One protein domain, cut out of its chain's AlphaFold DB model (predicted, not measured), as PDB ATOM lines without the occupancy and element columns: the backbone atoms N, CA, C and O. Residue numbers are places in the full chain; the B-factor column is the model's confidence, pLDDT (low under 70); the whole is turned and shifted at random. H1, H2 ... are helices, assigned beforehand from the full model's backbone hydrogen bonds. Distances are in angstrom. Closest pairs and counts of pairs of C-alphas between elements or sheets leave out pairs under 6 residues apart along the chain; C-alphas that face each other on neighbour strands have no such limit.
ATOM      1  N   LYS A   2     112.456 165.913 147.157       90.56
ATOM      2  CA  LYS A   2     111.618 166.154 148.358       90.56
ATOM      3  C   LYS A   2     111.182 167.621 148.535       90.56
ATOM      4  O   LYS A   2     110.020 167.877 148.815       90.56
ATOM      5  N   ALA A   3     112.082 168.577 148.296       91.75
ATOM      6  CA  ALA A   3     111.748 170.003 148.331       91.75
ATOM      7  C   ALA A   3     110.707 170.403 147.265       91.75
ATOM      8  O   ALA A   3     109.774 171.133 147.566       91.75
ATOM      9  N   ALA A   4     110.822 169.878 146.041       93.50
ATOM     10  CA  ALA A   4     109.861 170.142 144.969       93.50
ATOM     11  C   ALA A   4     108.456 169.612 145.312       93.50
ATOM     12  O   ALA A   4     107.472 170.300 145.054       93.50
ATOM     13  N   LEU A   5     108.371 168.447 145.970       94.38
ATOM     14  CA  LEU A   5     107.106 167.901 146.481       94.38
ATOM     15  C   LEU A   5     106.471 168.816 147.536       94.38
ATOM     16  O   LEU A   5     105.277 169.086 147.465       94.38
ATOM     17  N   LEU A   6     107.266 169.331 148.482       95.62
ATOM     18  CA  LEU A   6     106.782 170.277 149.499       95.62
ATOM     19  C   LEU A   6     106.282 171.594 148.890       95.62
ATOM     20  O   LEU A   6     105.357 172.199 149.421       95.62
ATOM     21  N   LEU A   7     106.879 172.023 147.779       95.38
ATOM     22  CA  LEU A   7     106.506 173.240 147.056       95.38
ATOM     23  C   LEU A   7     105.353 173.035 146.058       95.38
ATOM     24  O   LEU A   7     104.978 173.985 145.376       95.38
ATOM     25  N   GLY A   8     104.798 171.822 145.944       95.75
ATOM     26  CA  GLY A   8     103.719 171.522 144.995       95.75
ATOM     27  C   GLY A   8     104.138 171.642 143.525       95.75
ATOM     28  O   GLY A   8     103.303 171.908 142.665       95.75
ATOM     29  N   ILE A   9     105.429 171.485 143.225       96.69
ATOM     30  CA  ILE A   9     105.950 171.585 141.860       96.69
ATOM     31  C   ILE A   9     105.626 170.290 141.104       96.69
ATOM     32  O   ILE A   9     106.157 169.228 141.426       96.69
ATOM     33  N   GLU A  10     104.785 170.387 140.072       94.56
ATOM     34  CA  GLU A  10     104.332 169.228 139.283       94.56
ATOM     35  C   GLU A  10     105.398 168.668 138.328       94.56
ATOM     36  O   GLU A  10     105.372 167.484 137.995       94.56
ATOM     37  N   LYS A  11     106.333 169.505 137.856       94.81
ATOM     38  CA  LYS A  11     107.373 169.120 136.889       94.81
ATOM     39  C   LYS A  11     108.722 169.704 137.281       94.81
ATOM     40  O   LYS A  11     108.821 170.889 137.583       94.81
ATOM     41  N   VAL A  12     109.762 168.876 137.232       94.50
ATOM     42  CA  VAL A  12     111.141 169.251 137.573       94.50
ATOM     43  C   VAL A  12     112.034 168.950 136.368       94.50
ATOM     44  O   VAL A  12     111.880 167.876 135.781       94.50
ATOM     45  N   PRO A  13     112.939 169.861 135.966       93.62
ATOM     46  CA  PRO A  13     113.914 169.558 134.928       93.62
ATOM     47  C   PRO A  13     114.861 168.459 135.414       93.62
ATOM     48  O   PRO A  13     115.367 168.516 136.535       93.62
ATOM     49  N   VAL A  14     115.085 167.460 134.568       92.69
ATOM     50  CA  VAL A  14     115.976 166.330 134.846       92.69
ATOM     51  C   VAL A  14     116.824 166.035 133.618       92.69
ATOM     52  O   VAL A  14     116.404 166.297 132.490       92.69
ATOM     53  N   ILE A  15     118.005 165.476 133.855       91.94
ATOM     54  CA  ILE A  15     118.838 164.864 132.822       91.94
ATOM     55  C   ILE A  15     118.633 163.354 132.943       91.94
ATOM     56  O   ILE A  15     118.724 162.809 134.043       91.94
ATOM     57  N   PHE A  16     118.304 162.700 131.833       91.25
ATOM     58  CA  PHE A  16     118.214 161.245 131.770       91.25
ATOM     59  C   PHE A  16     119.610 160.680 131.508       91.25
ATOM     60  O   PHE A  16     120.256 161.095 130.551       91.25
ATOM     61  N   ALA A  17     120.053 159.770 132.370       89.75
ATOM     62  CA  ALA A  17     121.277 158.992 132.206       89.75
ATOM     63  C   ALA A  17     120.881 157.509 132.191       89.75
ATOM     64  O   ALA A  17     120.803 156.867 133.240       89.75
ATOM     65  N   ASP A  18     120.489 157.016 131.018       92.94
ATOM     66  CA  ASP A  18     120.038 155.639 130.767       92.94
ATOM     67  C   ASP A  18     121.129 154.754 130.139       92.94
ATOM     68  O   ASP A  18     120.919 153.561 129.916       92.94
ATOM     69  N   ASP A  19     122.301 155.332 129.907       94.06
ATOM     70  CA  ASP A  19     123.484 154.734 129.298       94.06
ATOM     71  C   ASP A  19     124.551 154.299 130.317       94.06
ATOM     72  O   ASP A  19     125.587 153.763 129.927       94.06
ATOM     73  N   LEU A  20     124.296 154.484 131.617       92.88
ATOM     74  CA  LEU A  20     125.218 154.098 132.683       92.88
ATOM     75  C   LEU A  20     124.990 152.656 133.146       92.88
ATOM     76  O   LEU A  20     123.871 152.257 133.485       92.88
ATOM     77  N   SER A  21     126.076 151.887 133.238       94.25
ATOM     78  CA  SER A  21     126.071 150.587 133.908       94.25
ATOM     79  C   SER A  21     125.813 150.744 135.418       94.25
ATOM     80  O   SER A  21     126.036 151.823 135.979       94.25
ATOM     81  N   PRO A  22     125.374 149.686 136.124       93.12
ATOM     82  CA  PRO A  22     125.194 149.735 137.576       93.12
ATOM     83  C   PRO A  22     126.449 150.204 138.336       93.12
ATOM     84  O   PRO A  22     126.343 150.947 139.314       93.12
ATOM     85  N   GLU A  23     127.631 149.816 137.862       94.56
ATOM     86  CA  GLU A  23     128.933 150.176 138.429       94.56
ATOM     87  C   GLU A  23     129.252 151.653 138.169       94.56
ATOM     88  O   GLU A  23     129.638 152.371 139.089       94.56
ATOM     89  N   GLN A  24     128.987 152.149 136.957       94.56
ATOM     90  CA  GLN A  24     129.134 153.571 136.632       94.56
ATOM     91  C   GLN A  24     128.182 154.445 137.456       94.56
ATOM     92  O   GLN A  24     128.583 155.502 137.937       94.56
ATOM     93  N   VAL A  25     126.940 153.998 137.684       94.44
ATOM     94  CA  VAL A  25     125.990 154.692 138.572       94.44
ATOM     95  C   VAL A  25     126.527 154.753 140.002       94.44
ATOM     96  O   VAL A  25     126.418 155.790 140.660       94.44
ATOM     97  N   LYS A  26     127.104 153.655 140.495       94.81
ATOM     98  CA  LYS A  26     127.708 153.583 141.829       94.81
ATOM     99  C   LYS A  26     128.893 154.549 141.949       94.81
ATOM    100  O   LYS A  26     128.877 155.406 142.832       94.81
ATOM    101  N   ALA A  27     129.851 154.480 141.025       95.00
ATOM    102  CA  ALA A  27     131.015 155.363 140.997       95.00
ATOM    103  C   ALA A  27     130.621 156.843 140.876       95.00
ATOM    104  O   ALA A  27     131.111 157.674 141.637       95.00
ATOM    105  N   PHE A  28     129.664 157.168 140.000       93.44
ATOM    106  CA  PHE A  28     129.171 158.534 139.826       93.44
ATOM    107  C   PHE A  28     128.551 159.097 141.110       93.44
ATOM    108  O   PHE A  28     128.814 160.240 141.473       93.44
ATOM    109  N   ARG A  29     127.768 158.294 141.843       92.81
ATOM    110  CA  ARG A  29     127.195 158.715 143.135       92.81
ATOM    111  C   ARG A  29     128.270 158.984 144.188       92.81
ATOM    112  O   ARG A  29     128.099 159.892 144.995       92.81
ATOM    113  N   ILE A  30     129.348 158.201 144.196       94.12
ATOM    114  CA  ILE A  30     130.485 158.421 145.098       94.12
ATOM    115  C   ILE A  30     131.215 159.715 144.716       94.12
ATOM    116  O   ILE A  30     131.438 160.557 145.585       94.12
ATOM    117  N   ALA A  31     131.503 159.911 143.428       93.38
ATOM    118  CA  ALA A  31     132.177 161.104 142.918       93.38
ATOM    119  C   ALA A  31     131.384 162.395 143.185       93.38
ATOM    120  O   ALA A  31     131.944 163.381 143.667       93.38
ATOM    121  N   ASP A  32     130.069 162.382 142.945       91.75
ATOM    122  CA  ASP A  32     129.177 163.515 143.225       91.75
ATOM    123  C   ASP A  32     129.202 163.884 144.716       91.75
ATOM    124  O   ASP A  32     129.413 165.043 145.079       91.75
ATOM    125  N   ASN A  33     129.116 162.884 145.598       91.06
ATOM    126  CA  ASN A  33     129.225 163.099 147.040       91.06
ATOM    127  C   ASN A  33     130.609 163.635 147.446       91.06
ATOM    128  O   ASN A  33     130.690 164.533 148.284       91.06
ATOM    129  N   LYS A  34     131.697 163.129 146.850       89.88
ATOM    130  CA  LYS A  34     133.075 163.570 147.140       89.88
ATOM    131  C   LYS A  34     133.320 165.015 146.709       89.88
ATOM    132  O   LYS A  34     134.097 165.710 147.360       89.88
ATOM    133  N   SER A  35     132.621 165.488 145.675       88.38
ATOM    134  CA  SER A  35     132.678 166.888 145.239       88.38
ATOM    135  C   SER A  35     132.096 167.879 146.261       88.38
ATOM    136  O   SER A  35     132.363 169.078 146.186       88.38
ATOM    137  N   SER A  36     131.323 167.396 147.241       86.50
ATOM    138  CA  SER A  36     130.738 168.225 148.297       86.50
ATOM    139  C   SER A  36     131.691 168.383 149.488       86.50
ATOM    140  O   SER A  36     131.992 167.424 150.190       86.50
ATOM    141  N   GLU A  37     132.101 169.620 149.789       61.38
ATOM    142  CA  GLU A  37     133.127 169.941 150.805       61.38
ATOM    143  C   GLU A  37     132.759 169.601 152.272       61.38
ATOM    144  O   GLU A  37     133.629 169.633 153.139       61.38
ATOM    145  N   TRP A  38     131.493 169.287 152.582       71.56
ATOM    146  CA  TRP A  38     130.989 169.122 153.965       71.56
ATOM    147  C   TRP A  38     130.269 167.787 154.213       71.56
ATOM    148  O   TRP A  38     129.556 167.646 155.209       71.56
ATOM    149  N   ALA A  39     130.391 166.817 153.305       75.44
ATOM    150  CA  ALA A  39     129.747 165.518 153.475       75.44
ATOM    151  C   ALA A  39     130.535 164.640 154.464       75.44
ATOM    152  O   ALA A  39     131.718 164.367 154.264       75.44
ATOM    153  N   GLU A  40     129.870 164.182 155.526       85.81
ATOM    154  CA  GLU A  40     130.388 163.116 156.386       85.81
ATOM    155  C   GLU A  40     130.149 161.760 155.710       85.81
ATOM    156  O   GLU A  40     129.074 161.510 155.158       85.81
ATOM    157  N   TRP A  41     131.161 160.897 155.741       89.31
ATOM    158  CA  TRP A  41     131.110 159.577 155.126       89.31
ATOM    159  C   TRP A  41     130.848 158.500 156.169       89.31
ATOM    160  O   TRP A  41     131.519 158.442 157.196       89.31
ATOM    161  N   ASP A  42     129.924 157.596 155.852       92.75
ATOM    162  CA  ASP A  42     129.882 156.284 156.489       92.75
ATOM    163  C   ASP A  42     131.022 155.449 155.896       92.75
ATOM    164  O   ASP A  42     130.967 155.031 154.735       92.75
ATOM    165  N   THR A  43     132.094 155.281 156.670       90.94
ATOM    166  CA  THR A  43     133.321 154.623 156.210       90.94
ATOM    167  C   THR A  43     133.099 153.155 155.885       90.94
ATOM    168  O   THR A  43     133.657 152.670 154.906       90.94
ATOM    169  N   ASP A  44     132.268 152.458 156.660       92.44
ATOM    170  CA  ASP A  44     132.018 151.030 156.467       92.44
ATOM    171  C   ASP A  44     131.253 150.807 155.160       92.44
ATOM    172  O   ASP A  44     131.593 149.926 154.361       92.44
ATOM    173  N   LEU A  45     130.257 151.660 154.900       93.94
ATOM    174  CA  LEU A  45     129.517 151.633 153.646       93.94
ATOM    175  C   LEU A  45     130.407 152.024 152.460       93.94
ATOM    176  O   LEU A  45     130.392 151.337 151.442       93.94
ATOM    177  N   LEU A  46     131.207 153.087 152.586       93.88
ATOM    178  CA  LEU A  46     132.115 153.532 151.524       93.88
ATOM    179  C   LEU A  46     133.123 152.439 151.144       93.88
ATOM    180  O   LEU A  46     133.306 152.160 149.961       93.88
ATOM    181  N   VAL A  47     133.731 151.782 152.134       94.12
ATOM    182  CA  VAL A  47     134.665 150.665 151.922       94.12
ATOM    183  C   VAL A  47     133.985 149.518 151.177       94.12
ATOM    184  O   VAL A  47     134.572 148.964 150.244       94.12
ATOM    185  N   SER A  48     132.745 149.173 151.544       94.44
ATOM    186  CA  SER A  48     131.973 148.142 150.841       94.44
ATOM    187  C   SER A  48     131.717 148.525 149.381       94.44
ATOM    188  O   SER A  48     131.916 147.708 148.487       94.44
ATOM    189  N   GLU A  49     131.312 149.768 149.123       95.19
ATOM    190  CA  GLU A  49     131.020 150.247 147.769       95.19
ATOM    191  C   GLU A  49     132.281 150.285 146.884       95.19
ATOM    192  O   GLU A  49     132.237 149.830 145.739       95.19
ATOM    193  N   LEU A  50     133.419 150.754 147.416       94.31
ATOM    194  CA  LEU A  50     134.712 150.744 146.714       94.31
ATOM    195  C   LEU A  50     135.224 149.315 146.471       94.31
ATOM    196  O   LEU A  50     135.777 149.024 145.411       94.31
ATOM    197  N   SER A  51     135.005 148.402 147.423       93.00
ATOM    198  CA  SER A  51     135.354 146.983 147.272       93.00
ATOM    199  C   SER A  51     134.559 146.313 146.157       93.00
ATOM    200  O   SER A  51     135.121 145.527 145.395       93.00
ATOM    201  N   ASP A  52     133.265 146.619 146.050       93.62
ATOM    202  CA  ASP A  52     132.425 146.111 144.967       93.62
ATOM    203  C   ASP A  52     132.925 146.623 143.613       93.62
ATOM    204  O   ASP A  52     133.117 145.829 142.698       93.62
ATOM    205  N   LEU A  53     133.194 147.929 143.491       94.38
ATOM    206  CA  LEU A  53     133.733 148.515 142.257       94.38
ATOM    207  C   LEU A  53     135.045 147.841 141.836       94.38
ATOM    208  O   LEU A  53     135.203 147.481 140.669       94.38
ATOM    209  N   LYS A  54     135.939 147.575 142.794       90.69
ATOM    210  CA  LYS A  54     137.184 146.842 142.543       90.69
ATOM    211  C   LYS A  54     136.936 145.416 142.038       90.69
ATOM    212  O   LYS A  54     137.651 144.951 141.158       90.69
ATOM    213  N   GLN A  55     135.935 144.707 142.567       91.00
ATOM    214  CA  GLN A  55     135.588 143.356 142.097       91.00
ATOM    215  C   GLN A  55     135.093 143.342 140.646       91.00
ATOM    216  O   GLN A  55     135.257 142.333 139.960       91.00
ATOM    217  N   PHE A  56     134.517 144.449 140.178       90.50
ATOM    218  CA  PHE A  56     134.110 144.635 138.786       90.50
ATOM    219  C   PHE A  56     135.231 145.158 137.876       90.50
ATOM    220  O   PHE A  56     134.951 145.463 136.719       90.50
ATOM    221  N   ASP A  57     136.474 145.240 138.368       87.88
ATOM    222  CA  ASP A  57     137.622 145.800 137.636       87.88
ATOM    223  C   ASP A  57     137.369 147.251 137.175       87.88
ATOM    224  O   ASP A  57     137.800 147.681 136.107       87.88
ATOM    225  N   PHE A  58     136.600 148.006 137.970       91.12
ATOM    226  CA  PHE A  58     136.299 149.407 137.700       91.12
ATOM    227  C   PHE A  58     137.444 150.307 138.175       91.12
ATOM    228  O   PHE A  58     137.987 150.113 139.264       91.12
ATOM    229  N   ASP A  59     137.758 151.330 137.383       90.50
ATOM    230  CA  ASP A  59     138.765 152.335 137.716       90.50
ATOM    231  C   ASP A  59     138.299 153.215 138.891       90.50
ATOM    232  O   ASP A  59     137.360 154.012 138.774       90.50
ATOM    233  N   LEU A  60     138.944 153.049 140.049       91.19
ATOM    234  CA  LEU A  60     138.585 153.772 141.266       91.19
ATOM    235  C   LEU A  60     139.032 155.239 141.244       91.19
ATOM    236  O   LEU A  60     138.441 156.031 141.985       91.19
ATOM    237  N   ASP A  61     139.963 155.639 140.376       88.56
ATOM    238  CA  ASP A  61     140.395 157.040 140.273       88.56
ATOM    239  C   ASP A  61     139.242 157.946 139.805       88.56
ATOM    240  O   ASP A  61     139.150 159.122 140.171       88.56
ATOM    241  N   LEU A  62     138.270 157.377 139.083       90.00
ATOM    242  CA  LEU A  62     137.051 158.069 138.652       90.00
ATOM    243  C   LEU A  62     136.091 158.408 139.805       90.00
ATOM    244  O   LEU A  62     135.148 159.176 139.611       90.00
ATOM    245  N   THR A  63     136.306 157.859 141.003       92.12
ATOM    246  CA  THR A  63     135.488 158.164 142.190       92.12
ATOM    247  C   THR A  63     135.893 159.470 142.881       92.12
ATOM    248  O   THR A  63     135.188 159.931 143.781       92.12
ATOM    249  N   GLY A  64     137.008 160.084 142.468       90.31
ATOM    250  CA  GLY A  64     137.533 161.321 143.051       90.31
ATOM    251  C   GLY A  64     138.316 161.130 144.355       90.31
ATOM    252  O   GLY A  64     138.724 162.120 144.965       90.31
ATOM    253  N   PHE A  65     138.525 159.885 144.788       90.75
ATOM    254  CA  PHE A  65     139.499 159.542 145.823       90.75
ATOM    255  C   PHE A  65     140.851 159.266 145.174       90.75
ATOM    256  O   PHE A  65     140.915 158.635 144.124       90.75
ATOM    257  N   ASN A  66     141.927 159.736 145.796       89.44
ATOM    258  CA  ASN A  66     143.270 159.401 145.330       89.44
ATOM    259  C   ASN A  66     143.721 158.019 145.836       89.44
ATOM    260  O   ASN A  66     143.160 157.473 146.788       89.44
ATOM    261  N   GLU A  67     144.791 157.488 145.246       87.44
ATOM    262  CA  GLU A  67     145.373 156.190 145.610       87.44
ATOM    263  C   GLU A  67     145.689 156.062 147.113       87.44
ATOM    264  O   GLU A  67     145.459 155.012 147.716       87.44
ATOM    265  N   PHE A  68     146.175 157.125 147.764       87.62
ATOM    266  CA  PHE A  68     146.476 157.100 149.200       87.62
ATOM    267  C   PHE A  68     145.207 156.999 150.054       87.62
ATOM    268  O   PHE A  68     145.172 156.257 151.035       87.62
ATOM    269  N   GLU A  69     144.149 157.720 149.684       90.06
ATOM    270  CA  GLU A  69     142.847 157.627 150.347       90.06
ATOM    271  C   GLU A  69     142.257 156.224 150.165       90.06
ATOM    272  O   GLU A  69     141.842 155.605 151.145       90.06
ATOM    273  N   ILE A  70     142.292 155.691 148.941       91.00
ATOM    274  CA  ILE A  70     141.773 154.356 148.630       91.00
ATOM    275  C   ILE A  70     142.565 153.283 149.376       91.00
ATOM    276  O   ILE A  70     141.961 152.447 150.038       91.00
ATOM    277  N   SER A  71     143.897 153.312 149.337       89.50
ATOM    278  CA  SER A  71     144.744 152.329 150.031       89.50
ATOM    279  C   SER A  71     144.597 152.381 151.554       89.50
ATOM    280  O   SER A  71     144.681 151.344 152.216       89.50
ATOM    281  N   SER A  72     144.301 153.553 152.128       90.00
ATOM    282  CA  SER A  72     143.999 153.671 153.560       90.00
ATOM    283  C   SER A  72     142.701 152.958 153.964       90.00
ATOM    284  O   SER A  72     142.584 152.483 155.094       90.00
ATOM    285  N   MET A  73     141.744 152.859 153.037       90.06
ATOM    286  CA  MET A  73     140.445 152.204 153.223       90.06
ATOM    287  C   MET A  73     140.468 150.733 152.781       90.06
ATOM    288  O   MET A  73     139.795 149.890 153.372       90.06
ATOM    289  N   LEU A  74     141.257 150.426 151.751       88.19
ATOM    290  CA  LEU A  74     141.413 149.124 151.113       88.19
ATOM    291  C   LEU A  74     142.904 148.751 151.079       88.19
ATOM    292  O   LEU A  74     143.571 148.990 150.073       88.19
TER     293      LEU A  74
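Overview. This is residues 2 to 74 of the 126 residues of an uncharacterized protein of Methanospirillum sp (UniProt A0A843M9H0). Starting from its first residue, the printed part shows a short helix, H1, set far off at the end of a long unwound arm, residues 7 to 21, which leads to a small body of helices. In that body H2 and H3 form a loose helical hairpin, little H4 packs on H2, and H5 is near H3 and H4. The printed part has 73 residues, with five named helices in the order H1 to H5 and no named strand: all helix. It is loose, with a radius of gyration of the C-alphas of 15.2 A, and its spans are 45 by 29 by 17 A, an elongated outline in which residues 5 to 11, of which 5 and 6 belong to H1, stand free.

Along the chain. Find C-alpha 2 at (111.618, 166.154, 148.358), where H1 begins; it ends at residue 6. H2 runs from residue 22, C-alpha at (125.194, 149.735, 137.576), to 34, over 18.6 A. H3 takes residues 43 to 55, over 18.2 A. H4 is residues 60 to 63, and H5, residues 67 to 73, ends with C-alpha 73 at (140.445, 152.204, 153.223).

Arrangement. H1 is apart from the other four helices. Look at Glu 23 and Leu 53, the closest C-alphas of the hairpin H2 and H3, 6.4 A apart; the two touch at a steep tilt of 39 degrees, opposite ways, H2 with residues 23 to 27 alone and H3 with 49 to 53 alone. H2 touches H4, closest at the C-alphas of Ala 31 and Thr 63, 4.5 A. H3, with residues 50 to 54 alone, and H4 only just touch, only at the corner, with 3 pairs of C-alphas within 8 A, the closest those of Lys 54 and Leu 60, 7.2 A. H5 is close to H3 but not clearly touching, closest at the C-alphas of Val 47 and Met 73, 6.1 A. In H1, H2, H3 and H5 every O i to N i+4 pair is within hydrogen-bond range; H4 is too short for one.

Size, cuts and confidence. The C-alphas of Gly 8 and Ser 71 are the two farthest apart, 45.6 A. The printed part has no cut, and the link H1 to H2 is long, 15 residues. Mean pLDDT of the printed part is 91.1; look for residue 37, under 70.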